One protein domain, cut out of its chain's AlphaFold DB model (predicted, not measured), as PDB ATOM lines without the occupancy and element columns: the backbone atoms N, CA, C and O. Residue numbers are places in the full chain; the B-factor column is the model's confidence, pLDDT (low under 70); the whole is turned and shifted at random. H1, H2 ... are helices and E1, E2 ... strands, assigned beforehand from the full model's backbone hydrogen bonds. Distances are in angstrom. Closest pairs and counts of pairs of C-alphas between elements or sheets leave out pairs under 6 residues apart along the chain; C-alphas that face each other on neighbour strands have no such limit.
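This is residues 22 to 39 and 81 to 102 of the 111 residues of the protein "Nudix hydrolase 13 mitochondrial" of Zea mays (UniProt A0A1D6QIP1). One helix, H1, packs on the middle of a long, drawn-out stretch of chain that runs from Gly 26 through E1 to E2; E2 reaches past the helix at one end. The printed part has 40 residues, in the order E1, E2, H1, mixed in class, with under half of them in named elements. It is a loose rod, radius of gyration of the C-alphas 11.3 A, spanning 39 by 17 by 15 A.

Start at H1, residues 87 to 99, where every O i to N i+4 pair is within hydrogen-bond range. E1, residues 31 to 33, comes closest to it at the C-alphas of Gly 33 and Ala 91, 4.1 A. E2, residues 37 to 39, is apart from H1 and from E1. Both strands pair with no named strand. Look also at residues 24 to 25, paired antiparallel with 28 to 29.

Find C-alpha 87 at (188.334, 253.733, 272.661); H1 runs 17.7 A to C-alpha 99 at (172.429, 259.295, 278.091). E1 spans 6.9 A and E2 7.0 A, ending at C-alpha 39, (166.400, 254.768, 261.916).

The C-alphas farthest apart, of Gly 26 and Leu 39, are 39.0 A apart. Residues 40 to 80 are not printed; C-alphas 39 and 81 stand 28.0 A apart across this cut. The link E1 to E2 is tight. No printed residue is under 70 in pLDDT.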
ATOM      1  N   GLN A  22     192.891 259.242 283.156       95.31
ATOM      2  CA  GLN A  22     192.615 259.720 281.797       95.31
ATOM      3  C   GLN A  22     193.901 259.776 280.970       95.31
ATOM      4  O   GLN A  22     194.952 260.191 281.459       95.31
ATOM      5  N   ARG A  23     193.800 259.423 279.690       95.62
ATOM      6  CA  ARG A  23     194.903 259.479 278.730       95.62
ATOM      7  C   ARG A  23     195.127 260.897 278.206       95.62
ATOM      8  O   ARG A  23     194.190 261.683 278.027       95.62
ATOM      9  N   TYR A  24     196.388 261.198 277.906       96.12
ATOM     10  CA  TYR A  24     196.826 262.470 277.340       96.12
ATOM     11  C   TYR A  24     197.817 262.239 276.199       96.12
ATOM     12  O   TYR A  24     198.666 261.353 276.289       96.12
ATOM     13  N   ASP A  25     197.730 263.067 275.161       95.94
ATOM     14  CA  ASP A  25     198.788 263.247 274.165       95.94
ATOM     15  C   ASP A  25     199.449 264.609 274.415       95.94
ATOM     16  O   ASP A  25     198.860 265.670 274.187       95.94
ATOM     17  N   GLY A  26     200.635 264.592 275.027       94.62
ATOM     18  CA  GLY A  26     201.263 265.794 275.572       94.62
ATOM     19  C   GLY A  26     200.373 266.472 276.620       94.62
ATOM     20  O   GLY A  26     200.114 265.919 277.687       94.62
ATOM     21  N   CYS A  27     199.908 267.691 276.328       93.94
ATOM     22  CA  CYS A  27     198.990 268.445 277.190       93.94
ATOM     23  C   CYS A  27     197.508 268.301 276.795       93.94
ATOM     24  O   CYS A  27     196.640 268.897 277.440       93.94
ATOM     25  N   TYR A  28     197.200 267.522 275.754       94.94
ATOM     26  CA  TYR A  28     195.843 267.342 275.254       94.94
ATOM     27  C   TYR A  28     195.189 266.134 275.905       94.94
ATOM     28  O   TYR A  28     195.663 265.009 275.776       94.94
ATOM     29  N   ARG A  29     194.066 266.362 276.590       95.50
ATOM     30  CA  ARG A  29     193.257 265.273 277.136       95.50
ATOM     31  C   ARG A  29     192.559 264.528 276.006       95.50
ATOM     32  O   ARG A  29     191.805 265.147 275.253       95.50
ATOM     33  N   LEU A  30     192.736 263.212 275.955       96.38
ATOM     34  CA  LEU A  30     192.037 262.366 274.997       96.38
ATOM     35  C   LEU A  30     190.601 262.108 275.467       96.38
ATOM     36  O   LEU A  30     190.336 261.860 276.645       96.38
ATOM     37  N   VAL A  31     189.665 262.221 274.530       95.62
ATOM     38  CA  VAL A  31     188.226 262.104 274.767       95.62
ATOM     39  C   VAL A  31     187.667 261.080 273.794       95.62
ATOM     40  O   VAL A  31     188.000 261.122 272.612       95.62
ATOM     41  N   SER A  32     186.801 260.203 274.290       95.38
ATOM     42  CA  SER A  32     186.024 259.278 273.471       95.38
ATOM     43  C   SER A  32     184.531 259.531 273.658       95.38
ATOM     44  O   SER A  32     184.096 260.035 274.694       95.38
ATOM     45  N   GLY A  33     183.746 259.225 272.635       94.75
ATOM     46  CA  GLY A  33     182.303 259.415 272.610       94.75
ATOM     47  C   GLY A  33     181.698 258.798 271.359       94.75
ATOM     48  O   GLY A  33     182.406 258.252 270.511       94.75
ATOM     49  N   CYS A  34     180.381 258.886 271.228       94.94
ATOM     50  CA  CYS A  34     179.674 258.362 270.064       94.94
ATOM     51  C   CYS A  34     178.535 259.290 269.640       94.94
ATOM     52  O   CYS A  34     178.159 260.212 270.359       94.94
ATOM     53  N   ILE A  35     177.984 259.035 268.453       95.19
ATOM     54  CA  ILE A  35     176.754 259.669 267.973       95.19
ATOM     55  C   ILE A  35     175.662 258.597 268.045       95.19
ATOM     56  O   ILE A  35     175.603 257.747 267.153       95.19
ATOM     57  N   PRO A  36     174.824 258.571 269.098       94.88
ATOM     58  CA  PRO A  36     173.766 257.580 269.196       94.88
ATOM     59  C   PRO A  36     172.678 257.904 268.177       94.88
ATOM     60  O   PRO A  36     172.178 259.033 268.131       94.88
ATOM     61  N   TYR A  37     172.290 256.915 267.375       94.56
ATOM     62  CA  TYR A  37     171.252 257.087 266.370       94.56
ATOM     63  C   TYR A  37     170.345 255.865 266.247       94.56
ATOM     64  O   TYR A  37     170.725 254.740 266.572       94.56
ATOM     65  N   THR A  38     169.144 256.098 265.730       93.06
ATOM     66  CA  THR A  38     168.223 255.062 265.257       93.06
ATOM     67  C   THR A  38     167.658 255.473 263.900       93.06
ATOM     68  O   THR A  38     167.664 256.651 263.535       93.06
ATOM     69  N   LEU A  39     167.180 254.502 263.123       90.75
ATOM     70  CA  LEU A  39     166.400 254.768 261.916       90.75
ATOM     71  C   LEU A  39     164.927 254.544 262.247       90.75
ATOM     72  O   LEU A  39     164.582 253.532 262.855       90.75
ATOM     73  N   TRP A  81     188.923 259.454 277.894       96.38
ATOM     74  CA  TRP A  81     189.358 258.085 277.621       96.38
ATOM     75  C   TRP A  81     190.336 257.644 278.713       96.38
ATOM     76  O   TRP A  81     191.358 258.307 278.905       96.38
ATOM     77  N   GLU A  82     190.014 256.580 279.446       96.06
ATOM     78  CA  GLU A  82     190.842 256.067 280.544       96.06
ATOM     79  C   GLU A  82     191.875 255.018 280.079       96.06
ATOM     80  O   GLU A  82     191.902 254.586 278.923       96.06
ATOM     81  N   ASP A  83     192.841 254.689 280.935       94.75
ATOM     82  CA  ASP A  83     193.952 253.789 280.616       94.75
ATOM     83  C   ASP A  83     193.570 252.301 280.649       94.75
ATOM     84  O   ASP A  83     194.182 251.516 279.918       94.75
ATOM     85  N   ASP A  84     192.519 251.946 281.386       95.62
ATOM     86  CA  ASP A  84     191.991 250.591 281.578       95.62
ATOM     87  C   ASP A  84     190.953 250.141 280.530       95.62
ATOM     88  O   ASP A  84     190.404 249.050 280.660       95.62
ATOM     89  N   GLU A  85     190.692 250.946 279.496       94.81
ATOM     90  CA  GLU A  85     189.649 250.692 278.490       94.81
ATOM     91  C   GLU A  85     190.117 250.980 277.048       94.81
ATOM     92  O   GLU A  85     191.028 251.783 276.795       94.81
ATOM     93  N   SER A  86     189.482 250.338 276.066       94.56
ATOM     94  CA  SER A  86     189.604 250.687 274.647       94.56
ATOM     95  C   SER A  86     188.825 251.968 274.303       94.56
ATOM     96  O   SER A  86     188.028 252.478 275.090       94.56
ATOM     97  N   ILE A  87     189.041 252.518 273.102       93.75
ATOM     98  CA  ILE A  87     188.334 253.733 272.661       93.75
ATOM     99  C   ILE A  87     186.819 253.506 272.526       93.75
ATOM    100  O   ILE A  87     186.029 254.392 272.852       93.75
ATOM    101  N   ASP A  88     186.407 252.327 272.063       93.94
ATOM    102  CA  ASP A  88     185.009 251.933 271.916       93.94
ATOM    103  C   ASP A  88     184.364 251.590 273.264       93.94
ATOM    104  O   ASP A  88     183.231 252.007 273.508       93.94
ATOM    105  N   GLU A  89     185.090 250.945 274.181       94.81
ATOM    106  CA  GLU A  89     184.634 250.744 275.562       94.81
ATOM    107  C   GLU A  89     184.383 252.088 276.255       94.81
ATOM    108  O   GLU A  89     183.306 252.288 276.824       94.81
ATOM    109  N   ALA A  90     185.303 253.046 276.099       95.44
ATOM    110  CA  ALA A  90     185.151 254.407 276.605       95.44
ATOM    111  C   ALA A  90     183.905 255.097 276.028       95.44
ATOM    112  O   ALA A  90     183.080 255.628 276.767       95.44
ATOM    113  N   ALA A  91     183.715 255.048 274.704       95.50
ATOM    114  CA  ALA A  91     182.538 255.631 274.060       95.50
ATOM    115  C   ALA A  91     181.229 254.988 274.551       95.50
ATOM    116  O   ALA A  91     180.238 255.687 274.770       95.50
ATOM    117  N   SER A  92     181.217 253.664 274.742       94.81
ATOM    118  CA  SER A  92     180.056 252.922 275.244       94.81
ATOM    119  C   SER A  92     179.745 253.276 276.695       94.81
ATOM    120  O   SER A  92     178.575 253.425 277.052       94.81
ATOM    121  N   ARG A  93     180.775 253.408 277.534       95.31
ATOM    122  CA  ARG A  93     180.639 253.820 278.931       95.31
ATOM    123  C   ARG A  93     180.029 255.215 279.026       95.31
ATOM    124  O   ARG A  93     179.019 255.380 279.700       95.31
ATOM    125  N   GLU A  94     180.575 256.184 278.295       95.38
ATOM    126  CA  GLU A  94     180.101 257.577 278.301       95.38
ATOM    127  C   GLU A  94     178.662 257.704 277.775       95.38
ATOM    128  O   GLU A  94     177.834 258.398 278.361       95.38
ATOM    129  N   ALA A  95     178.309 256.967 276.714       95.31
ATOM    130  CA  ALA A  95     176.935 256.920 276.208       95.31
ATOM    131  C   ALA A  95     175.936 256.398 277.251       95.31
ATOM    132  O   ALA A  95     174.803 256.882 277.341       95.31
ATOM    133  N   PHE A  96     176.353 255.423 278.054       94.31
ATOM    134  CA  PHE A  96     175.510 254.872 279.102       94.31
ATOM    135  C   PHE A  96     175.428 255.792 280.326       94.31
ATOM    136  O   PHE A  96     174.336 255.991 280.851       94.31
ATOM    137  N   GLU A  97     176.542 256.388 280.753       93.25
ATOM    138  CA  GLU A  97     176.598 257.299 281.901       93.25
ATOM    139  C   GLU A  97     175.833 258.608 281.649       93.25
ATOM    140  O   GLU A  97     175.062 259.040 282.507       93.25
ATOM    141  N   GLU A  98     176.003 259.233 280.478       92.12
ATOM    142  CA  GLU A  98     175.409 260.545 280.202       92.12
ATOM    143  C   GLU A  98     173.998 260.470 279.594       92.12
ATOM    144  O   GLU A  98     173.189 261.375 279.806       92.12
ATOM    145  N   ALA A  99     173.690 259.413 278.830       93.00
ATOM    146  CA  ALA A  99     172.429 259.295 278.091       93.00
ATOM    147  C   ALA A  99     171.608 258.040 278.427       93.00
ATOM    148  O   ALA A  99     170.484 257.902 277.943       93.00
ATOM    149  N   GLY A 100     172.136 257.110 279.230       93.62
ATOM    150  CA  GLY A 100     171.458 255.846 279.536       93.62
ATOM    151  C   GLY A 100     171.335 254.903 278.335       93.62
ATOM    152  O   GLY A 100     170.512 253.988 278.363       93.62
ATOM    153  N   VAL A 101     172.124 255.107 277.274       92.94
ATOM    154  CA  VAL A 101     172.019 254.346 276.021       92.94
ATOM    155  C   VAL A 101     173.046 253.220 275.966       92.94
ATOM    156  O   VAL A 101     174.197 253.382 276.355       92.94
ATOM    157  N   LYS A 102     172.625 252.072 275.425       93.06
ATOM    158  CA  LYS A 102     173.495 250.963 275.015       93.06
ATOM    159  C   LYS A 102     173.207 250.614 273.560       93.06
ATOM    160  O   LYS A 102     172.065 250.710 273.120       93.06
TER     161      LYS A 102